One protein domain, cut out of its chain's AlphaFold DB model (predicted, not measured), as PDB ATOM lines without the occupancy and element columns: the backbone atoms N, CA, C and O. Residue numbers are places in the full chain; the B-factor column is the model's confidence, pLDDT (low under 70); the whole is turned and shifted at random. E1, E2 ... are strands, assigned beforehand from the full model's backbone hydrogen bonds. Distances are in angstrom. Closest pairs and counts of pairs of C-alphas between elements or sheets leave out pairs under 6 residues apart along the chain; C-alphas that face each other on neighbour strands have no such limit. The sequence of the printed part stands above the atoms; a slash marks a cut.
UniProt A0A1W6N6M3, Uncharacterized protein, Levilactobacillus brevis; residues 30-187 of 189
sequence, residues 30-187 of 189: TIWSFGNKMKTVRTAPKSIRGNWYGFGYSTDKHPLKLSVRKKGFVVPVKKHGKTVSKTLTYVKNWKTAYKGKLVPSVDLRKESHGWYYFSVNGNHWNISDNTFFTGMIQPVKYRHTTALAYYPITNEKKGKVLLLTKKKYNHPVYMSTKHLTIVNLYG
ATOM      1  N   THR A  30      19.448 -19.013  -8.814       84.25
ATOM      2  CA  THR A  30      19.316 -20.431  -9.155       84.25
ATOM      3  C   THR A  30      20.260 -21.214  -8.260       84.25
ATOM      4  O   THR A  30      21.466 -20.979  -8.267       84.25
ATOM      5  N   ILE A  31      19.713 -22.138  -7.480       87.88
ATOM      6  CA  ILE A  31      20.472 -23.084  -6.671       87.88
ATOM      7  C   ILE A  31      20.217 -24.498  -7.159       87.88
ATOM      8  O   ILE A  31      19.200 -24.790  -7.790       87.88
ATOM      9  N   TRP A  32      21.133 -25.386  -6.804       85.56
ATOM     10  CA  TRP A  32      20.989 -26.803  -7.057       85.56
ATOM     11  C   TRP A  32      20.761 -27.559  -5.755       85.56
ATOM     12  O   TRP A  32      21.411 -27.294  -4.743       85.56
ATOM     13  N   SER A  33      19.838 -28.515  -5.782       84.06
ATOM     14  CA  SER A  33      19.497 -29.343  -4.633       84.06
ATOM     15  C   SER A  33      19.482 -30.814  -5.022       84.06
ATOM     16  O   SER A  33      19.067 -31.188  -6.119       84.06
ATOM     17  N   PHE A  34      19.935 -31.666  -4.109       80.94
ATOM     18  CA  PHE A  34      19.817 -33.108  -4.264       80.94
ATOM     19  C   PHE A  34      18.464 -33.554  -3.717       80.94
ATOM     20  O   PHE A  34      18.084 -33.181  -2.606       80.94
ATOM     21  N   GLY A  35      17.749 -34.408  -4.452       75.44
ATOM     22  CA  GLY A  35      16.430 -34.890  -4.025       75.44
ATOM     23  C   GLY A  35      16.438 -35.595  -2.658       75.44
ATOM     24  O   GLY A  35      15.421 -35.612  -1.966       75.44
ATOM     25  N   ASN A  36      17.583 -36.138  -2.228       78.44
ATOM     26  CA  ASN A  36      17.750 -36.759  -0.911       78.44
ATOM     27  C   ASN A  36      17.755 -35.753   0.261       78.44
ATOM     28  O   ASN A  36      17.497 -36.165   1.390       78.44
ATOM     29  N   LYS A  37      17.999 -34.459   0.006       83.56
ATOM     30  CA  LYS A  37      17.942 -33.376   1.005       83.56
ATOM     31  C   LYS A  37      16.521 -32.840   1.210       83.56
ATOM     32  O   LYS A  37      16.264 -32.128   2.180       83.56
ATOM     33  N   MET A  38      15.584 -33.183   0.324       89.88
ATOM     34  CA  MET A  38      14.187 -32.770   0.441       89.88
ATOM     35  C   MET A  38      13.416 -33.670   1.413       89.88
ATOM     36  O   MET A  38      13.599 -34.887   1.461       89.88
ATOM     37  N   LYS A  39      12.492 -33.075   2.168       92.88
ATOM     38  CA  LYS A  39      11.691 -33.789   3.170       92.88
ATOM     39  C   LYS A  39      10.434 -34.373   2.535       92.88
ATOM     40  O   LYS A  39       9.651 -33.631   1.948       92.88
ATOM     41  N   THR A  40      10.195 -35.676   2.687       93.56
ATOM     42  CA  THR A  40       8.952 -36.320   2.226       93.56
ATOM     43  C   THR A  40       7.720 -35.698   2.890       93.56
ATOM     44  O   THR A  40       7.670 -35.504   4.104       93.56
ATOM     45  N   VAL A  41       6.689 -35.428   2.092       94.75
ATOM     46  CA  VAL A  41       5.421 -34.827   2.505       94.75
ATOM     47  C   VAL A  41       4.322 -35.880   2.443       94.75
ATOM     48  O   VAL A  41       3.827 -36.241   1.383       94.75
ATOM     49  N   ARG A  42       3.870 -36.334   3.614       92.56
ATOM     50  CA  ARG A  42       2.791 -37.336   3.737       92.56
ATOM     51  C   ARG A  42       1.391 -36.731   3.679       92.56
ATOM     52  O   ARG A  42       0.380 -37.433   3.716       92.56
ATOM     53  N   THR A  43       1.291 -35.406   3.713       95.44
ATOM     54  CA  THR A  43       0.030 -34.667   3.654       95.44
ATOM     55  C   THR A  43       0.308 -33.298   3.056       95.44
ATOM     56  O   THR A  43       1.001 -32.490   3.667       95.44
ATOM     57  N   ALA A  44      -0.232 -33.030   1.868       97.00
ATOM     58  CA  ALA A  44      -0.011 -31.753   1.195       97.00
ATOM     59  C   ALA A  44      -0.570 -30.594   2.041       97.00
ATOM     60  O   ALA A  44      -1.689 -30.723   2.549       97.00
ATOM     61  N   PRO A  45       0.134 -29.463   2.209       97.00
ATOM     62  CA  PRO A  45      -0.391 -28.283   2.901       97.00
ATOM     63  C   PRO A  45      -1.480 -27.574   2.084       97.00
ATOM     64  O   PRO A  45      -1.551 -27.738   0.868       97.00
ATOM     65  N   LYS A  46      -2.336 -26.770   2.740       97.00
ATOM     66  CA  LYS A  46      -3.436 -26.039   2.070       97.00
ATOM     67  C   LYS A  46      -2.945 -25.187   0.889       97.00
ATOM     68  O   LYS A  46      -3.633 -25.142  -0.123       97.00
ATOM     69  N   SER A  47      -1.749 -24.607   0.994       96.00
ATOM     70  CA  SER A  47      -1.147 -23.719  -0.009       96.00
ATOM     71  C   SER A  47      -0.964 -24.340  -1.395       96.00
ATOM     72  O   SER A  47      -0.993 -23.613  -2.380       96.00
ATOM     73  N   ILE A  48      -0.824 -25.665  -1.494       97.44
ATOM     74  CA  ILE A  48      -0.672 -26.358  -2.785       97.44
ATOM     75  C   ILE A  48      -1.889 -27.212  -3.159       97.44
ATOM     76  O   ILE A  48      -1.921 -27.799  -4.236       97.44
ATOM     77  N   ARG A  49      -2.913 -27.297  -2.297       98.00
ATOM     78  CA  ARG A  49      -4.115 -28.108  -2.557       98.00
ATOM     79  C   ARG A  49      -5.014 -27.478  -3.624       98.00
ATOM     80  O   ARG A  49      -5.117 -26.260  -3.769       98.00
ATOM     81  N   GLY A  50      -5.751 -28.337  -4.316       97.44
ATOM     82  CA  GLY A  50      -6.806 -27.993  -5.264       97.44
ATOM     83  C   GLY A  50      -6.485 -28.433  -6.690       97.44
ATOM     84  O   GLY A  50      -5.568 -29.217  -6.916       97.44
ATOM     85  N   ASN A  51      -7.290 -27.958  -7.636       97.44
ATOM     86  CA  ASN A  51      -7.066 -28.185  -9.059       97.44
ATOM     87  C   ASN A  51      -6.278 -27.002  -9.619       97.44
ATOM     88  O   ASN A  51      -6.645 -25.854  -9.363       97.44
ATOM     89  N   TRP A  52      -5.216 -27.298 -10.350       97.50
ATOM     90  CA  TRP A  52      -4.334 -26.325 -10.970       97.50
ATOM     91  C   TRP A  52      -4.214 -26.634 -12.456       97.50
ATOM     92  O   TRP A  52      -4.082 -27.798 -12.832       97.50
ATOM     93  N   TYR A  53      -4.273 -25.599 -13.282       95.44
ATOM     94  CA  TYR A  53      -4.254 -25.688 -14.732       95.44
ATOM     95  C   TYR A  53      -3.091 -24.877 -15.277       95.44
ATOM     96  O   TYR A  53      -2.884 -23.737 -14.865       95.44
ATOM     97  N   GLY A  54      -2.358 -25.448 -16.219       93.81
ATOM     98  CA  GLY A  54      -1.239 -24.789 -16.876       93.81
ATOM     99  C   GLY A  54      -0.757 -25.621 -18.049       93.81
ATOM    100  O   GLY A  54      -1.412 -26.583 -18.430       93.81
ATOM    101  N   PHE A  55       0.385 -25.261 -18.611       90.56
ATOM    102  CA  PHE A  55       0.952 -25.938 -19.773       90.56
ATOM    103  C   PHE A  55       2.212 -26.700 -19.365       90.56
ATOM    104  O   PHE A  55       2.923 -26.261 -18.457       90.56
ATOM    105  N   GLY A  56       2.477 -27.845 -19.998       78.56
ATOM    106  CA  GLY A  56       3.763 -28.521 -19.890       78.56
ATOM    107  C   GLY A  56       4.890 -27.687 -20.499       78.56
ATOM    108  O   GLY A  56       4.670 -26.697 -21.199       78.56
ATOM    109  N   TYR A  57       6.129 -28.065 -20.190       65.25
ATOM    110  CA  TYR A  57       7.298 -27.248 -20.507       65.25
ATOM    111  C   TYR A  57       7.687 -27.273 -21.998       65.25
ATOM    112  O   TYR A  57       8.278 -26.301 -22.476       65.25
ATOM    113  N   SER A  58       7.319 -28.331 -22.735       58.03
ATOM    114  CA  SER A  58       7.844 -28.596 -24.080       58.03
ATOM    115  C   SER A  58       6.837 -28.574 -25.235       58.03
ATOM    116  O   SER A  58       7.264 -28.233 -26.329       58.03
ATOM    117  N   THR A  59       5.548 -28.914 -25.083       53.69
ATOM    118  CA  THR A  59       4.788 -29.316 -26.299       53.69
ATOM    119  C   THR A  59       3.262 -29.185 -26.273       53.69
ATOM    120  O   THR A  59       2.619 -29.514 -27.270       53.69
ATOM    121  N   ASP A  60       2.633 -28.701 -25.201       59.81
ATOM    122  CA  ASP A  60       1.179 -28.878 -25.101       59.81
ATOM    123  C   ASP A  60       0.388 -27.767 -25.802       59.81
ATOM    124  O   ASP A  60       0.434 -26.599 -25.420       59.81
ATOM    125  N   LYS A  61      -0.424 -28.148 -26.797       68.62
ATOM    126  CA  LYS A  61      -1.454 -27.274 -27.398       68.62
ATOM    127  C   LYS A  61      -2.646 -27.043 -26.459       68.62
ATOM    128  O   LYS A  61      -3.517 -26.223 -26.746       68.62
ATOM    129  N   HIS A  62      -2.705 -27.763 -25.336       81.44
ATOM    130  CA  HIS A  62      -3.825 -27.740 -24.405       81.44
ATOM    131  C   HIS A  62      -3.349 -27.685 -22.949       81.44
ATOM    132  O   HIS A  62      -2.337 -28.288 -22.603       81.44
ATOM    133  N   PRO A  63      -4.085 -26.998 -22.062       88.00
ATOM    134  CA  PRO A  63      -3.725 -26.933 -20.654       88.00
ATOM    135  C   PRO A  63      -3.936 -28.286 -19.956       88.00
ATOM    136  O   PRO A  63      -5.026 -28.868 -19.992       88.00
ATOM    137  N   LEU A  64      -2.905 -28.730 -19.247       91.62
ATOM    138  CA  LEU A  64      -2.894 -29.884 -18.359       91.62
ATOM    139  C   LEU A  64      -3.518 -29.550 -16.999       91.62
ATOM    140  O   LEU A  64      -3.620 -28.383 -16.602       91.62
ATOM    141  N   LYS A  65      -3.897 -30.589 -16.243       94.06
ATOM    142  CA  LYS A  65      -4.432 -30.456 -14.879       94.06
ATOM    143  C   LYS A  65      -3.567 -31.182 -13.849       94.06
ATOM    144  O   LYS A  65      -3.353 -32.389 -13.943       94.06
ATOM    145  N   LEU A  66      -3.180 -30.467 -12.795       96.12
ATOM    146  CA  LEU A  66      -2.598 -31.012 -11.568       96.12
ATOM    147  C   LEU A  66      -3.641 -30.939 -10.442       96.12
ATOM    148  O   LEU A  66      -4.075 -29.854 -10.057       96.12
ATOM    149  N   SER A  67      -4.064 -32.085  -9.900       97.12
ATOM    150  CA  SER A  67      -5.080 -32.132  -8.834       97.12
ATOM    151  C   SER A  67      -4.483 -32.619  -7.518       97.12
ATOM    152  O   SER A  67      -4.392 -33.817  -7.270       97.12
ATOM    153  N   VAL A  68      -4.142 -31.686  -6.636       98.06
ATOM    154  CA  VAL A  68      -3.521 -31.973  -5.339       98.06
ATOM    155  C   VAL A  68      -4.596 -32.076  -4.256       98.06
ATOM    156  O   VAL A  68      -5.374 -31.142  -4.029       98.06
ATOM    157  N   ARG A  69      -4.651 -33.202  -3.542       97.75
ATOM    158  CA  ARG A  69      -5.525 -33.419  -2.376       97.75
ATOM    159  C   ARG A  69      -4.695 -33.582  -1.106       97.75
ATOM    160  O   ARG A  69      -3.478 -33.747  -1.138       97.75
ATOM    161  N   LYS A  70      -5.372 -33.552   0.048       97.50
ATOM    162  CA  LYS A  70      -4.736 -33.689   1.371       97.50
ATOM    163  C   LYS A  70      -3.884 -34.961   1.476       97.50
ATOM    164  O   LYS A  70      -2.820 -34.899   2.080       97.50
ATOM    165  N   LYS A  71      -4.330 -36.080   0.896       96.19
ATOM    166  CA  LYS A  71      -3.702 -37.410   1.038       96.19
ATOM    167  C   LYS A  71      -3.194 -38.033  -0.270       96.19
ATOM    168  O   LYS A  71      -2.774 -39.183  -0.255       96.19
ATOM    169  N   GLY A  72      -3.210 -37.294  -1.375       95.31
ATOM    170  CA  GLY A  72      -2.744 -37.812  -2.654       95.31
ATOM    171  C   GLY A  72      -3.009 -36.868  -3.815       95.31
ATOM    172  O   GLY A  72      -3.546 -35.776  -3.612       95.31
ATOM    173  N   PHE A  73      -2.673 -37.299  -5.026       95.62
ATOM    174  CA  PHE A  73      -3.083 -36.620  -6.256       95.62
ATOM    175  C   PHE A  73      -4.252 -37.351  -6.899       95.62
ATOM    176  O   PHE A  73      -4.335 -38.572  -6.821       95.62
ATOM    177  N   VAL A  74      -5.148 -36.610  -7.547       95.38
ATOM    178  CA  VAL A  74      -6.161 -37.204  -8.426       95.38
ATOM    179  C   VAL A  74      -5.617 -37.190  -9.845       95.38
ATOM    180  O   VAL A  74      -5.357 -36.114 -10.384       95.38
ATOM    181  N   VAL A  75      -5.469 -38.367 -10.441       92.50
ATOM    182  CA  VAL A  75      -4.953 -38.544 -11.800       92.50
ATOM    183  C   VAL A  75      -6.014 -39.192 -12.699       92.50
ATOM    184  O   VAL A  75      -6.763 -40.059 -12.233       92.50
ATOM    185  N   PRO A  76      -6.121 -38.772 -13.969       91.00
ATOM    186  CA  PRO A  76      -6.942 -39.448 -14.967       91.00
ATOM    187  C   PRO A  76      -6.254 -40.729 -15.458       91.00
ATOM    188  O   PRO A  76      -5.088 -40.709 -15.830       91.00
ATOM    189  N   VAL A  77      -6.985 -41.840 -15.498       89.12
ATOM    190  CA  VAL A  77      -6.492 -43.161 -15.912       89.12
ATOM    191  C   VAL A  77      -7.432 -43.730 -16.962       89.12
ATOM    192  O   VAL A  77      -8.647 -43.730 -16.766       89.12
ATOM    193  N   LYS A  78      -6.887 -44.231 -18.069       88.19
ATOM    194  CA  LYS A  78      -7.646 -44.949 -19.092       88.19
ATOM    195  C   LYS A  78      -7.907 -46.378 -18.614       88.19
ATOM    196  O   LYS A  78      -6.975 -47.131 -18.345       88.19
ATOM    197  N   LYS A  79      -9.180 -46.758 -18.514       83.62
ATOM    198  CA  LYS A  79      -9.637 -48.109 -18.170       83.62
ATOM    199  C   LYS A  79     -10.759 -48.509 -19.134       83.62
ATOM    200  O   LYS A  79     -11.773 -47.821 -19.192       83.62
ATOM    201  N   HIS A  80     -10.573 -49.598 -19.885       84.44
ATOM    202  CA  HIS A  80     -11.533 -50.102 -20.888       84.44
ATOM    203  C   HIS A  80     -12.081 -48.999 -21.822       84.44
ATOM    204  O   HIS A  80     -13.289 -48.809 -21.932       84.44
ATOM    205  N   GLY A  81     -11.196 -48.195 -22.423       82.19
ATOM    206  CA  GLY A  81     -11.581 -47.112 -23.344       82.19
ATOM    207  C   GLY A  81     -12.185 -45.857 -22.694       82.19
ATOM    208  O   GLY A  81     -12.408 -44.869 -23.386       82.19
ATOM    209  N   LYS A  82     -12.407 -45.840 -21.371       85.94
ATOM    210  CA  LYS A  82     -12.941 -44.684 -20.630       85.94
ATOM    211  C   LYS A  82     -11.879 -44.055 -19.731       85.94
ATOM    212  O   LYS A  82     -11.057 -44.753 -19.139       85.94
ATOM    213  N   THR A  83     -11.922 -42.734 -19.575       89.00
ATOM    214  CA  THR A  83     -11.069 -42.018 -18.615       89.00
ATOM    215  C   THR A  83     -11.766 -41.942 -17.261       89.00
ATOM    216  O   THR A  83     -12.821 -41.326 -17.136       89.00
ATOM    217  N   VAL A  84     -11.162 -42.535 -16.231       90.06
ATOM    218  CA  VAL A  84     -11.638 -42.482 -14.841       90.06
ATOM    219  C   VAL A  84     -10.656 -41.719 -13.961       90.06
ATOM    220  O   VAL A  84      -9.454 -41.722 -14.202       90.06
ATOM    221  N   SER A  85     -11.152 -41.068 -12.910       91.69
ATOM    222  CA  SER A  85     -10.289 -40.413 -11.921       91.69
ATOM    223  C   SER A  85      -9.895 -41.391 -10.818       91.69
ATOM    224  O   SER A  85     -10.746 -42.072 -10.247       91.69
ATOM    225  N   LYS A  86      -8.609 -41.432 -10.475       91.31
ATOM    226  CA  LYS A  86      -8.080 -42.236  -9.371       91.31
ATOM    227  C   LYS A  86      -7.237 -41.379  -8.446       91.31
ATOM    228  O   LYS A  86      -6.528 -40.486  -8.897       91.31
ATOM    229  N   THR A  87      -7.314 -41.652  -7.147       93.12
ATOM    230  CA  THR A  87      -6.478 -40.967  -6.157       93.12
ATOM    231  C   THR A  87      -5.245 -41.809  -5.864       93.12
ATOM    232  O   THR A  87      -5.373 -42.917  -5.351       93.12
ATOM    233  N   LEU A  88      -4.063 -41.275  -6.165       92.12
ATOM    234  CA  LEU A  88      -2.774 -41.879  -5.849       92.12
ATOM    235  C   LEU A  88      -2.241 -41.302  -4.546       92.12
ATOM    236  O   LEU A  88      -2.138 -40.084  -4.401       92.12
ATOM    237  N   THR A  89      -1.928 -42.170  -3.590       93.31
ATOM    238  CA  THR A  89      -1.548 -41.752  -2.236       93.31
ATOM    239  C   THR A  89      -0.086 -41.320  -2.152       93.31
ATOM    240  O   THR A  89       0.755 -41.769  -2.932       93.31
ATOM    241  N   TYR A  90       0.223 -40.437  -1.198       94.12
ATOM    242  CA  TYR A  90       1.609 -40.042  -0.939       94.12
ATOM    243  C   TYR A  90       2.403 -41.181  -0.305       94.12
ATOM    244  O   TYR A  90       1.974 -41.779   0.686       94.12
ATOM    245  N   VAL A  91       3.603 -41.420  -0.822       91.19
ATOM    246  CA  VAL A  91       4.542 -42.375  -0.231       91.19
ATOM    247  C   VAL A  91       5.022 -41.894   1.139       91.19
ATOM    248  O   VAL A  91       5.202 -40.702   1.395       91.19
ATOM    249  N   LYS A  92       5.264 -42.837   2.054       87.81
ATOM    250  CA  LYS A  92       5.810 -42.520   3.385       87.81
ATOM    251  C   LYS A  92       7.303 -42.180   3.349       87.81
ATOM    252  O   LYS A  92       7.775 -41.507   4.270       87.81
ATOM    253  N   ASN A  93       8.005 -42.670   2.325       85.50
ATOM    254  CA  ASN A  93       9.436 -42.523   2.081       85.50
ATOM    255  C   ASN A  93       9.697 -42.561   0.563       85.50
ATOM    256  O   ASN A  93       9.207 -43.454  -0.128       85.50
ATOM    257  N   TRP A  94      10.480 -41.610   0.055       81.75
ATOM    258  CA  TRP A  94      10.813 -41.516  -1.368       81.75
ATOM    259  C   TRP A  94      11.691 -42.684  -1.853       81.75
ATOM    260  O   TRP A  94      11.528 -43.147  -2.978       81.75
ATOM    261  N   LYS A  95      12.554 -43.251  -0.989       80.44
ATOM    262  CA  LYS A  95      13.428 -44.399  -1.326       80.44
ATOM    263  C   LYS A  95      12.646 -45.660  -1.711       80.44
ATOM    264  O   LYS A  95      13.183 -46.573  -2.332       80.44
ATOM    265  N   THR A  96      11.383 -45.734  -1.299       74.44
ATOM    266  CA  THR A  96      10.485 -46.858  -1.579       74.44
ATOM    267  C   THR A  96       9.437 -46.519  -2.635       74.44
ATOM    268  O   THR A  96       8.621 -47.373  -2.961       74.44
ATOM    269  N   ALA A  97       9.439 -45.296  -3.176       70.25
ATOM    270  CA  ALA A  97       8.386 -44.805  -4.064       70.25
ATOM    271  C   ALA A  97       8.297 -45.551  -5.403       70.25
ATOM    272  O   ALA A  97       7.232 -45.581  -6.011       70.25
ATOM    273  N   TYR A  98       9.400 -46.175  -5.824       69.81
ATOM    274  CA  TYR A  98       9.527 -46.906  -7.087       69.81
ATOM    275  C   TYR A  98       9.519 -48.433  -6.906       69.81
ATOM    276  O   TYR A  98       9.711 -49.170  -7.869       69.81
ATOM    277  N   LYS A  99       9.323 -48.938  -5.678       71.00
ATOM    278  CA  LYS A  99       9.418 -50.374  -5.375       71.00
ATOM    279  C   LYS A  99       8.042 -51.052  -5.373       71.00
ATOM    280  O   LYS A  99       7.241 -50.832  -4.464       71.00
ATOM    281  N   GLY A 100       7.818 -51.944  -6.344       67.00
ATOM    282  CA  GLY A 100       6.784 -52.990  -6.335       67.00
ATOM    283  C   GLY A 100       5.391 -52.543  -5.866       67.00
ATOM    284  O   GLY A 100       4.765 -51.690  -6.488       67.00
ATOM    285  N   LYS A 101       4.917 -53.123  -4.748       64.62
ATOM    286  CA  LYS A 101       3.554 -52.974  -4.180       64.62
ATOM    287  C   LYS A 101       3.140 -51.540  -3.808       64.62
ATOM    288  O   LYS A 101       1.981 -51.313  -3.479       64.62
ATOM    289  N   LEU A 102       4.070 -50.585  -3.798       70.81
ATOM    290  CA  LEU A 102       3.797 -49.182  -3.460       70.81
ATOM    291  C   LEU A 102       3.454 -48.330  -4.686       70.81
ATOM    292  O   LEU A 102       3.326 -47.113  -4.564       70.81
ATOM    293  N   VAL A 103       3.312 -48.948  -5.856       78.56
ATOM    294  CA  VAL A 103       2.906 -48.293  -7.097       78.56
ATOM    295  C   VAL A 103       1.482 -48.760  -7.460       78.56
ATOM    296  O   VAL A 103       1.201 -49.953  -7.346       78.56
ATOM    297  N   PRO A 104       0.561 -47.861  -7.859       85.75
ATOM    298  CA  PRO A 104       0.767 -46.440  -8.122       85.75
ATOM    299  C   PRO A 104       0.752 -45.545  -6.874       85.75
ATOM    300  O   PRO A 104      -0.023 -45.743  -5.937       85.75
ATOM    301  N   SER A 105       1.592 -44.512  -6.878       90.88
ATOM    302  CA  SER A 105       1.726 -43.561  -5.769       90.88
ATOM    303  C   SER A 105       2.272 -42.208  -6.219       90.88
ATOM    304  O   SER A 105       2.556 -41.988  -7.395       90.88
ATOM    305  N   VAL A 106       2.378 -41.275  -5.273       92.75
ATOM    306  CA  VAL A 106       2.988 -39.961  -5.480       92.75
ATOM    307  C   VAL A 106       4.162 -39.793  -4.525       92.75
ATOM    308  O   VAL A 106       3.979 -39.837  -3.304       92.75
ATOM    309  N   ASP A 107       5.351 -39.541  -5.066       93.12
ATOM    310  CA  ASP A 107       6.425 -38.922  -4.295       93.12
ATOM    311  C   ASP A 107       6.173 -37.419  -4.241       93.12
ATOM    312  O   ASP A 107       6.050 -36.767  -5.273       93.12
ATOM    313  N   LEU A 108       6.052 -36.869  -3.037       95.31
ATOM    314  CA  LEU A 108       5.933 -35.436  -2.803       95.31
ATOM    315  C   LEU A 108       6.980 -35.069  -1.762       95.31
ATOM    316  O   LEU A 108       6.975 -35.609  -0.653       95.31
ATOM    317  N   ARG A 109       7.873 -34.143  -2.098       94.81
ATOM    318  CA  ARG A 109       8.958 -33.709  -1.217       94.81
ATOM    319  C   ARG A 109       9.006 -32.194  -1.158       94.81
ATOM    320  O   ARG A 109       8.712 -31.536  -2.144       94.81
ATOM    321  N   LYS A 110       9.361 -31.643  -0.001       95.19
ATOM    322  CA  LYS A 110       9.504 -30.203   0.224       95.19
ATOM    323  C   LYS A 110      10.974 -29.836   0.389       95.19
ATOM    324  O   LYS A 110      11.697 -30.481   1.150       95.19
ATOM    325  N   GLU A 111      11.367 -28.765  -0.276       93.75
ATOM    326  CA  GLU A 111      12.666 -28.112  -0.153       93.75
ATOM    327  C   GLU A 111      12.569 -26.866   0.752       93.75
ATOM    328  O   GLU A 111      11.478 -26.325   0.977       93.75
ATOM    329  N   SER A 112      13.689 -26.428   1.338       90.62
ATOM    330  CA  SER A 112      13.728 -25.331   2.316       90.62
ATOM    331  C   SER A 112      13.249 -23.983   1.772       90.62
ATOM    332  O   SER A 112      12.646 -23.223   2.522       90.62
ATOM    333  N   HIS A 113      13.408 -23.713   0.476       91.19
ATOM    334  CA  HIS A 113      12.963 -22.478  -0.182       91.19
ATOM    335  C   HIS A 113      11.481 -22.519  -0.589       91.19
ATOM    336  O   HIS A 113      11.002 -21.677  -1.345       91.19
ATOM    337  N   GLY A 114      10.722 -23.501  -0.093       92.38
ATOM    338  CA  GLY A 114       9.272 -23.577  -0.276       92.38
ATOM    339  C   GLY A 114       8.824 -24.251  -1.572       92.38
ATOM    340  O   GLY A 114       7.616 -24.361  -1.792       92.38
ATOM    341  N   TRP A 115       9.764 -24.738  -2.384       95.38
ATOM    342  CA  TRP A 115       9.473 -25.598  -3.525       95.38
ATOM    343  C   TRP A 115       9.065 -27.001  -3.078       95.38
ATOM    344  O   TRP A 115       9.566 -27.539  -2.088       95.38
ATOM    345  N   TYR A 116       8.168 -27.604  -3.845       96.31
ATOM    346  CA  TYR A 116       7.762 -28.989  -3.716       96.31
ATOM    347  C   TYR A 116       8.112 -29.725  -4.997       96.31
ATOM    348  O   TYR A 116       7.592 -29.399  -6.062       96.31
ATOM    349  N   TYR A 117       8.949 -30.744  -4.876       95.00
ATOM    350  CA  TYR A 117       9.085 -31.750  -5.912       95.00
ATOM    351  C   TYR A 117       7.889 -32.692  -5.849       95.00
ATOM    352  O   TYR A 117       7.516 -33.131  -4.756       95.00
ATOM    353  N   PHE A 118       7.345 -33.065  -7.001       94.25
ATOM    354  CA  PHE A 118       6.427 -34.188  -7.094       94.25
ATOM    355  C   PHE A 118       6.791 -35.123  -8.245       94.25
ATOM    356  O   PHE A 118       7.325 -34.691  -9.264       94.25
ATOM    357  N   SER A 119       6.439 -36.397  -8.089       91.94
ATOM    358  CA  SER A 119       6.474 -37.400  -9.148       91.94
ATOM    359  C   SER A 119       5.324 -38.388  -8.972       91.94
ATOM    360  O   SER A 119       5.093 -38.911  -7.881       91.94
ATOM    361  N   VAL A 120       4.569 -38.596 -10.045       90.56
ATOM    362  CA  VAL A 120       3.499 -39.580 -10.156       90.56
ATOM    363  C   VAL A 120       4.109 -40.887 -10.649       90.56
ATOM    364  O   VAL A 120       4.529 -40.993 -11.799       90.56
ATOM    365  N   ASN A 121       4.108 -41.895  -9.785       86.62
ATOM    366  CA  ASN A 121       4.608 -43.225 -10.097       86.62
ATOM    367  C   ASN A 121       3.423 -44.095 -10.490       86.62
ATOM    368  O   ASN A 121       2.594 -44.431  -9.647       86.62
ATOM    369  N   GLY A 122       3.317 -44.418 -11.776       74.19
ATOM    370  CA  GLY A 122       2.138 -45.070 -12.337       74.19
ATOM    371  C   GLY A 122       2.249 -46.570 -12.595       74.19
ATOM    372  O   GLY A 122       1.229 -47.117 -12.966       74.19
ATOM    373  N   ASN A 123       3.422 -47.210 -12.455       67.75
ATOM    374  CA  ASN A 123       3.761 -48.553 -12.980       67.75
ATOM    375  C   ASN A 123       2.559 -49.410 -13.451       67.75
ATOM    376  O   ASN A 123       1.720 -49.826 -12.650       67.75
ATOM    377  N   HIS A 124       2.498 -49.651 -14.764       69.38
ATOM    378  CA  HIS A 124       1.423 -50.343 -15.498       69.38
ATOM    379  C   HIS A 124       0.055 -49.637 -15.577       69.38
ATOM    380  O   HIS A 124      -0.886 -50.193 -16.144       69.38
ATOM    381  N   TRP A 125      -0.095 -48.413 -15.065       73.94
ATOM    382  CA  TRP A 125      -1.305 -47.616 -15.274       73.94
ATOM    383  C   TRP A 125      -1.197 -46.766 -16.533       73.94
ATOM    384  O   TRP A 125      -0.257 -45.994 -16.701       73.94
ATOM    385  N   ASN A 126      -2.229 -46.843 -17.372       83.44
ATOM    386  CA  ASN A 126      -2.401 -45.978 -18.535       83.44
ATOM    387  C   ASN A 126      -2.923 -44.600 -18.086       83.44
ATOM    388  O   ASN A 126      -4.099 -44.265 -18.257       83.44
ATOM    389  N   ILE A 127      -2.080 -43.842 -17.383       81.19
ATOM    390  CA  ILE A 127      -2.400 -42.482 -16.939       81.19
ATOM    391  C   ILE A 127      -2.484 -41.592 -18.182       81.19
ATOM    392  O   ILE A 127      -1.621 -41.646 -19.047       81.19
ATOM    393  N   SER A 128      -3.541 -40.787 -18.285       78.62
ATOM    394  CA  SER A 128      -3.726 -39.905 -19.439       78.62
ATOM    395  C   SER A 128      -2.678 -38.795 -19.461       78.62
ATOM    396  O   SER A 128      -2.414 -38.172 -18.436       78.62
ATOM    397  N   ASP A 129      -2.210 -38.467 -20.666       76.69
ATOM    398  CA  ASP A 129      -1.237 -37.396 -20.928       76.69
ATOM    399  C   ASP A 129      -1.734 -35.992 -20.529       76.69
ATOM    400  O   ASP A 129      -0.956 -35.053 -20.438       76.69
ATOM    401  N   ASN A 130      -3.025 -35.839 -20.202       80.62
ATOM    402  CA  ASN A 130      -3.644 -34.577 -19.780       80.62
ATOM    403  C   ASN A 130      -3.366 -34.205 -18.302       80.62
ATOM    404  O   ASN A 130      -4.153 -33.488 -17.667       80.62
ATOM    405  N   THR A 131      -2.273 -34.697 -17.715       86.62
ATOM    406  CA  THR A 131      -1.889 -34.424 -16.323       86.62
ATOM    407  C   THR A 131      -0.391 -34.190 -16.172       86.62
ATOM    408  O   THR A 131       0.413 -34.631 -16.984       86.62
ATOM    409  N   PHE A 132      -0.007 -33.490 -15.108       89.31
ATOM    410  CA  PHE A 132       1.400 -33.304 -14.776       89.31
ATOM    411  C   PHE A 132       1.935 -34.536 -14.041       89.31
ATOM    412  O   PHE A 132       1.422 -34.898 -12.980       89.31
ATOM    413  N   PHE A 133       2.995 -35.138 -14.578       88.19
ATOM    414  CA  PHE A 133       3.614 -36.341 -14.014       88.19
ATOM    415  C   PHE A 133       4.757 -36.051 -13.053       88.19
ATOM    416  O   PHE A 133       4.967 -36.796 -12.104       88.19
ATOM    417  N   THR A 134       5.511 -34.986 -13.290       90.94
ATOM    418  CA  THR A 134       6.681 -34.642 -12.484       90.94
ATOM    419  C   THR A 134       6.947 -33.149 -12.556       90.94
ATOM    420  O   THR A 134       6.556 -32.493 -13.523       90.94
ATOM    421  N   GLY A 135       7.623 -32.615 -11.546       93.25
ATOM    422  CA  GLY A 135       8.163 -31.265 -11.592       93.25
ATOM    423  C   GLY A 135       8.310 -30.624 -10.225       93.25
ATOM    424  O   GLY A 135       8.111 -31.247  -9.179       93.25
ATOM    425  N   MET A 136       8.660 -29.346 -10.266       94.75
ATOM    426  CA  MET A 136       8.819 -28.480  -9.110       94.75
ATOM    427  C   MET A 136       7.664 -27.484  -9.079       94.75
ATOM    428  O   MET A 136       7.386 -26.824 -10.078       94.75
ATOM    429  N   ILE A 137       6.984 -27.369  -7.934       96.81
ATOM    430  CA  ILE A 137       5.926 -26.377  -7.710       96.81
ATOM    431  C   ILE A 137       6.191 -25.521  -6.478       96.81
ATOM    432  O   ILE A 137       6.611 -26.030  -5.443       96.81
ATOM    433  N   GLN A 138       5.869 -24.236  -6.540       96.56
ATOM    434  CA  GLN A 138       5.909 -23.342  -5.382       96.56
ATOM    435  C   GLN A 138       4.653 -22.469  -5.359       96.56
ATOM    436  O   GLN A 138       4.325 -21.864  -6.379       96.56
ATOM    437  N   PRO A 139       3.927 -22.373  -4.231       97.25
ATOM    438  CA  PRO A 139       2.822 -21.432  -4.120       97.25
ATOM    439  C   PRO A 139       3.342 -19.991  -4.172       97.25
ATOM    440  O   PRO A 139       4.212 -19.616  -3.389       97.25
ATOM    441  N   VAL A 140       2.784 -19.187  -5.073       96.00
ATOM    442  CA  VAL A 140       3.155 -17.782  -5.293       96.00
ATOM    443  C   VAL A 140       1.910 -16.902  -5.365       96.00
ATOM    444  O   VAL A 140       0.819 -17.363  -5.717       96.00
ATOM    445  N   LYS A 141       2.062 -15.616  -5.042       94.12
ATOM    446  CA  LYS A 141       1.031 -14.612  -5.328       94.12
ATOM    447  C   LYS A 141       1.112 -14.236  -6.805       94.12
ATOM    448  O   LYS A 141       2.184 -13.904  -7.300       94.12
ATOM    449  N   TYR A 142      -0.019 -14.275  -7.497       90.50
ATOM    450  CA  TYR A 142      -0.142 -13.816  -8.874       90.50
ATOM    451  C   TYR A 142      -1.421 -13.000  -9.009       90.50
ATOM    452  O   TYR A 142      -2.527 -13.532  -8.872       90.50
ATOM    453  N   ARG A 143      -1.270 -11.695  -9.264       88.25
ATOM    454  CA  ARG A 143      -2.376 -10.727  -9.185       88.25
ATOM    455  C   ARG A 143      -3.069 -10.853  -7.814       88.25
ATOM    456  O   ARG A 143      -2.390 -10.954  -6.794       88.25
ATOM    457  N   HIS A 144      -4.397 -10.913  -7.781       89.06
ATOM    458  CA  HIS A 144      -5.193 -11.035  -6.554       89.06
ATOM    459  C   HIS A 144      -5.459 -12.490  -6.127       89.06
ATOM    460  O   HIS A 144      -6.373 -12.751  -5.349       89.06
ATOM    461  N   THR A 145      -4.711 -13.467  -6.652       90.31
ATOM    462  CA  THR A 145      -4.918 -14.885  -6.324       90.31
ATOM    463  C   THR A 145      -3.607 -15.626  -6.068       90.31
ATOM    464  O   THR A 145      -2.508 -15.113  -6.282       90.31
ATOM    465  N   THR A 146      -3.715 -16.855  -5.569       94.56
ATOM    466  CA  THR A 146      -2.585 -17.780  -5.459       94.56
ATOM    467  C   THR A 146      -2.465 -18.597  -6.741       94.56
ATOM    468  O   THR A 146      -3.455 -19.137  -7.238       94.56
ATOM    469  N   ALA A 147      -1.243 -18.733  -7.239       97.06
ATOM    470  CA  ALA A 147      -0.863 -19.655  -8.304       97.06
ATOM    471  C   ALA A 147       0.215 -20.622  -7.792       97.06
ATOM    472  O   ALA A 147       0.747 -20.451  -6.694       97.06
ATOM    473  N   LEU A 148       0.548 -21.634  -8.588       97.81
ATOM    474  CA  LEU A 148       1.773 -22.405  -8.415       97.81
ATOM    475  C   LEU A 148       2.761 -22.011  -9.506       97.81
ATOM    476  O   LEU A 148       2.475 -22.218 -10.681       97.81
ATOM    477  N   ALA A 149       3.922 -21.485  -9.136       95.81
ATOM    478  CA  ALA A 149       5.059 -21.463 -10.040       95.81
ATOM    479  C   ALA A 149       5.461 -22.907 -10.353       95.81
ATOM    480  O   ALA A 149       5.450 -23.743  -9.452       95.81
ATOM    481  N   TYR A 150       5.768 -23.195 -11.614       94.88
ATOM    482  CA  TYR A 150       6.059 -24.528 -12.120       94.88
ATOM    483  C   TYR A 150       7.198 -24.503 -13.136       94.88
ATOM    484  O   TYR A 150       7.262 -23.651 -14.028       94.88
ATOM    485  N   TYR A 151       8.070 -25.492 -13.012       91.62
ATOM    486  CA  TYR A 151       9.020 -25.922 -14.027       91.62
ATOM    487  C   TYR A 151       9.231 -27.438 -13.855       91.62
ATOM    488  O   TYR A 151       8.796 -28.000 -12.840       91.62
ATOM    489  N   PRO A 152       9.832 -28.134 -14.836       87.12
ATOM    490  CA  PRO A 152      10.199 -29.537 -14.663       87.12
ATOM    491  C   PRO A 152      11.316 -29.673 -13.601       87.12
ATOM    492  O   PRO A 152      11.391 -28.917 -12.641       87.12
ATOM    493  N   ILE A 153      12.174 -30.682 -13.691       83.25
ATOM    494  CA  ILE A 153      13.257 -30.907 -12.711       83.25
ATOM    495  C   ILE A 153      14.279 -29.750 -12.733       83.25
ATOM    496  O   ILE A 153      14.848 -29.381 -11.701       83.25
ATOM    497  N   THR A 154      14.457 -29.135 -13.900       81.00
ATOM    498  CA  THR A 154      15.330 -27.992 -14.164       81.00
ATOM    499  C   THR A 154      14.528 -26.855 -14.790       81.00
ATOM    500  O   THR A 154      13.613 -27.082 -15.582       81.00
ATOM    501  N   ASN A 155      14.852 -25.609 -14.451       76.75
ATOM    502  CA  ASN A 155      14.335 -24.464 -15.193       76.75
ATOM    503  C   ASN A 155      15.296 -24.098 -16.333       76.75
ATOM    504  O   ASN A 155      16.342 -23.494 -16.099       76.75
ATOM    505  N   GLU A 156      14.940 -24.448 -17.567       67.69
ATOM    506  CA  GLU A 156      15.771 -24.186 -18.754       67.69
ATOM    507  C   GLU A 156      15.569 -22.758 -19.314       67.69
ATOM    508  O   GLU A 156      16.395 -22.249 -20.068       67.69
ATOM    509  N   LYS A 157      14.480 -22.075 -18.938       67.75
ATOM    510  CA  LYS A 157      14.070 -20.757 -19.433       67.75
ATOM    511  C   LYS A 157      14.518 -19.728 -18.412       67.75
ATOM    512  O   LYS A 157      13.830 -19.439 -17.432       67.75
ATOM    513  N   LYS A 158      15.690 -19.150 -18.663       71.31
ATOM    514  CA  LYS A 158      16.231 -18.068 -17.835       71.31
ATOM    515  C   LYS A 158      15.201 -16.934 -17.714       71.31
ATOM    516  O   LYS A 158      14.600 -16.514 -18.700       71.31
ATOM    517  N   GLY A 159      14.977 -16.459 -16.489       81.38
ATOM    518  CA  GLY A 159      14.177 -15.263 -16.207       81.38
ATOM    519  C   GLY A 159      12.666 -15.460 -16.042       81.38
ATOM    520  O   GLY A 159      12.000 -14.514 -15.615       81.38
ATOM    521  N   LYS A 160      12.096 -16.643 -16.328       89.25
ATOM    522  CA  LYS A 160      10.658 -16.909 -16.114       89.25
ATOM    523  C   LYS A 160      10.339 -18.357 -15.735       89.25
ATOM    524  O   LYS A 160      11.105 -19.267 -16.018       89.25
ATOM    525  N   VAL A 161       9.180 -18.553 -15.115       91.56
ATOM    526  CA  VAL A 161       8.571 -19.860 -14.804       91.56
ATOM    527  C   VAL A 161       7.121 -19.876 -15.262       91.56
ATOM    528  O   VAL A 161       6.485 -18.822 -15.359       91.56
ATOM    529  N   LEU A 162       6.595 -21.062 -15.558       93.38
ATOM    530  CA  LEU A 162       5.178 -21.239 -15.865       93.38
ATOM    531  C   LEU A 162       4.348 -21.102 -14.589       93.38
ATOM    532  O   LEU A 162       4.814 -21.419 -13.497       93.38
ATOM    533  N   LEU A 163       3.105 -20.654 -14.724       95.06
ATOM    534  CA  LEU A 163       2.135 -20.641 -13.641       95.06
ATOM    535  C   LEU A 163       1.049 -21.684 -13.881       95.06
ATOM    536  O   LEU A 163       0.403 -21.703 -14.929       95.06
ATOM    537  N   LEU A 164       0.795 -22.500 -12.862       96.38
ATOM    538  CA  LEU A 164      -0.423 -23.284 -12.743       96.38
ATOM    539  C   LEU A 164      -1.432 -22.474 -11.931       96.38
ATOM    540  O   LEU A 164      -1.172 -22.075 -10.795       96.38
ATOM    541  N   THR A 165      -2.602 -22.224 -12.498       96.25
ATOM    542  CA  THR A 165      -3.614 -21.334 -11.919       96.25
ATOM    543  C   THR A 165      -4.900 -22.099 -11.611       96.25
ATOM    544  O   THR A 165      -5.089 -23.230 -12.058       96.25
ATOM    545  N   LYS A 166      -5.804 -21.524 -10.809       94.81
ATOM    546  CA  LYS A 166      -7.111 -22.151 -10.526       94.81
ATOM    547  C   LYS A 166      -8.062 -22.111 -11.723       94.81
ATOM    548  O   LYS A 166      -8.902 -22.996 -11.861       94.81
ATOM    549  N   LYS A 167      -7.927 -21.088 -12.570       93.19
ATOM    550  CA  LYS A 167      -8.705 -20.913 -13.798       93.19
ATOM    551  C   LYS A 167      -7.999 -21.620 -14.954       93.19
ATOM    552  O   LYS A 167      -6.781 -21.615 -15.043       93.19
ATOM    553  N   LYS A 168      -8.756 -22.219 -15.867       93.31
ATOM    554  CA  LYS A 168      -8.195 -22.781 -17.100       93.31
ATOM    555  C   LYS A 168      -7.993 -21.652 -18.119       93.31
ATOM    556  O   LYS A 168      -8.957 -20.966 -18.453       93.31
ATOM    557  N   TYR A 169      -6.767 -21.472 -18.600       91.25
ATOM    558  CA  TYR A 169      -6.428 -20.549 -19.691       91.25
ATOM    559  C   TYR A 169      -6.122 -21.330 -20.973       91.25
ATOM    560  O   TYR A 169      -5.714 -22.489 -20.908       91.25
ATOM    561  N   ASN A 170      -6.316 -20.697 -22.130       90.69
ATOM    562  CA  ASN A 170      -5.990 -21.258 -23.448       90.69
ATOM    563  C   ASN A 170      -4.557 -20.933 -23.910       90.69
ATOM    564  O   ASN A 170      -4.177 -21.313 -25.009       90.69
ATOM    565  N   HIS A 171      -3.769 -20.255 -23.076       89.94
ATOM    566  CA  HIS A 171      -2.375 -19.909 -23.338       89.94
ATOM    567  C   HIS A 171      -1.525 -20.077 -22.068       89.94
ATOM    568  O   HIS A 171      -2.060 -19.987 -20.954       89.94
ATOM    569  N   PRO A 172      -0.206 -20.307 -22.202       90.50
ATOM    570  CA  PRO A 172       0.693 -20.376 -21.059       90.50
ATOM    571  C   PRO A 172       0.770 -19.039 -20.318       90.50
ATOM    572  O   PRO A 172       0.920 -17.981 -20.927       90.50
ATOM    573  N   VAL A 173       0.725 -19.097 -18.989       92.44
ATOM    574  CA  VAL A 173       0.910 -17.933 -18.116       92.44
ATOM    575  C   VAL A 173       2.288 -18.030 -17.479       92.44
ATOM    576  O   VAL A 173       2.676 -19.100 -17.011       92.44
ATOM    577  N   TYR A 174       3.024 -16.921 -17.453       92.06
ATOM    578  CA  TYR A 174       4.380 -16.869 -16.916       92.06
ATOM    579  C   TYR A 174       4.502 -15.857 -15.776       92.06
ATOM    580  O   TYR A 174       3.776 -14.864 -15.721       92.06
ATOM    581  N   MET A 175       5.473 -16.099 -14.899       91.62
ATOM    582  CA  MET A 175       5.947 -15.154 -13.891       91.62
ATOM    583  C   MET A 175       7.456 -14.977 -14.035       91.62
ATOM    584  O   MET A 175       8.166 -15.939 -14.329       91.62
ATOM    585  N   SER A 176       7.947 -13.757 -13.815       89.81
ATOM    586  CA  SER A 176       9.387 -13.504 -13.747       89.81
ATOM    587  C   SER A 176      10.013 -14.233 -12.557       89.81
ATOM    588  O   SER A 176       9.449 -14.246 -11.463       89.81
ATOM    589  N   THR A 177      11.210 -14.785 -12.741       88.31
ATOM    590  CA  THR A 177      11.974 -15.390 -11.642       88.31
ATOM    591  C   THR A 177      12.753 -14.376 -10.815       88.31
ATOM    592  O   THR A 177      13.426 -14.795  -9.883       88.31
ATOM    593  N   LYS A 178      12.675 -13.066 -11.116       85.50
ATOM    594  CA  LYS A 178      13.480 -12.006 -10.475       85.50
ATOM    595  C   LYS A 178      13.488 -12.084  -8.945       85.50
ATOM    596  O   LYS A 178      14.524 -11.852  -8.347       85.50
ATOM    597  N   HIS A 179      12.355 -12.451  -8.347       84.06
ATOM    598  CA  HIS A 179      12.158 -12.516  -6.895       84.06
ATOM    599  C   HIS A 179      11.972 -13.950  -6.377       84.06
ATOM    600  O   HIS A 179      11.404 -14.162  -5.307       84.06
ATOM    601  N   LEU A 180      12.396 -14.950  -7.154       86.25
ATOM    602  CA  LEU A 180      12.310 -16.360  -6.791       86.25
ATOM    603  C   LEU A 180      13.714 -16.953  -6.686       86.25
ATOM    604  O   LEU A 180      14.553 -16.770  -7.567       86.25
ATOM    605  N   THR A 181      13.944 -17.728  -5.628       90.06
ATOM    606  CA  THR A 181      15.062 -18.674  -5.606       90.06
ATOM    607  C   THR A 181      14.622 -19.925  -6.356       90.06
ATOM    608  O   THR A 181      13.720 -20.624  -5.897       90.06
ATOM    609  N   ILE A 182      15.206 -20.184  -7.523       89.94
ATOM    610  CA  ILE A 182      14.902 -21.348  -8.360       89.94
ATOM    611  C   ILE A 182      15.734 -22.531  -7.879       89.94
ATOM    612  O   ILE A 182      16.947 -22.415  -7.746       89.94
ATOM    613  N   VAL A 183      15.090 -23.668  -7.628       88.88
ATOM    614  CA  VAL A 183      15.747 -24.868  -7.098       88.88
ATOM    615  C   VAL A 183      15.801 -25.948  -8.173       88.88
ATOM    616  O   VAL A 183      14.867 -26.735  -8.331       88.88
ATOM    617  N   ASN A 184      16.892 -26.004  -8.922       87.06
ATOM    618  CA  ASN A 184      17.112 -27.092  -9.864       87.06
ATOM    619  C   ASN A 184      17.476 -28.367  -9.103       87.06
ATOM    620  O   ASN A 184      18.242 -28.348  -8.137       87.06
ATOM    621  N   LEU A 185      16.925 -29.492  -9.538       81.69
ATOM    622  CA  LEU A 185      17.267 -30.792  -8.984       81.69
ATOM    623  C   LEU A 185      18.481 -31.372  -9.712       81.69
ATOM    624  O   LEU A 185      18.477 -31.489 -10.936       81.69
ATOM    625  N   TYR A 186      19.507 -31.772  -8.957       71.31
ATOM    626  CA  TYR A 186      20.575 -32.613  -9.497       71.31
ATOM    627  C   TYR A 186      19.994 -33.978  -9.873       71.31
ATOM    628  O   TYR A 186      19.352 -34.631  -9.043       71.31
ATOM    629  N   GLY A 187      20.237 -34.406 -11.114       52.59
ATOM    630  CA  GLY A 187      19.967 -35.766 -11.558       52.59
ATOM    631  C   GLY A 187      20.816 -36.740 -10.750       52.59
ATOM    632  O   GLY A 187      22.002 -36.903 -11.015       52.59
TER     633      GLY A 187
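AT A GLANCE: This is residues 30 to 187 of the 189 residues of an uncharacterized protein of Levilactobacillus brevis (UniProt A0A1W6N6M3). A large twisted sheet, E6 to E11, and a smaller one, E2 to E5, make a loose sandwich, partly face to face, their strands crossed at 60 degrees. The sheets come together where the end of E5 meets the start of E6 and where the ends of E2 and E10 meet; E1 and E12 form a small parallel pair outside them, with E12 on the side near E8 and E1 apart from it. The printed part has 158 residues with twelve named strands, E1 to E12 along the chain, and no named helix; the class is all strand, though only 73 residues are in named strands. Both large sheets are antiparallel meanders, each strand the antiparallel neighbour of the one before. The whole is compact, with a radius of gyration of the C-alphas of 15.0 A and spans of 44, 36 and 27 A.

IN THESE COORDINATES: The largest sheet holds E6, residues 105 to 110; E7, 116 to 121; E8, 134 to 142, 22.2 A long; E9, 145 to 151, 19.4 A; E10, 160 to 164; and E11, 174 to 176. The other has E2, residues 50 to 54; E3, 64 to 69; E4, 72 to 79, 19.9 A; and E5, 82 to 89, 21.8 A. E1, residues 30 to 34, begins at C-alpha 30 (19.316, -20.431, -9.155), and E12, residues 182 to 186, ends at C-alpha 186 (20.575, -32.613, -9.497). E8 begins at C-alpha 134 (6.681, -34.642, -12.484).

HOW THE PARTS SIT: The six-strand sheet runs E6, E7, E8, E9, E10, E11 and is strongly twisted, with C-alphas up to 7.6 A off its best plane. In the hairpin of E8 and E9, N 138 and O 149 are 3.0 A apart, within hydrogen-bond range; E8 bends by 59 degrees at residue 139. E10 is staggered: residues 162 to 164 pair with E9, and 160 to 162 with E11. The four-strand sheet runs E2, E3, E4, E5; in the hairpin of E4 and E5, N 75 and O 86 are 2.8 A apart. Between the sheets, the closest C-alphas of E5 and E6 are Leu 88 and Ser 105, 4.8 A, and those of E2 and E10 are Gly 54 and Leu 164, 4.5 A. E1 and E12 are parallel, at 37 degrees, with N 31 and O 182 2.8 A apart. E8 and E12 are near each other, with 7 pairs of C-alphas within 10 A.

THE WHOLE: The two C-alphas farthest apart are those of His 80 and Lys 178, 46.7 A. The printed part has no cut; the links E1 to E2, E5 to E6 and E7 to E8 are long. The mean pLDDT of the printed part is 87.4; 13 residues are under 70, among them 57 to 61.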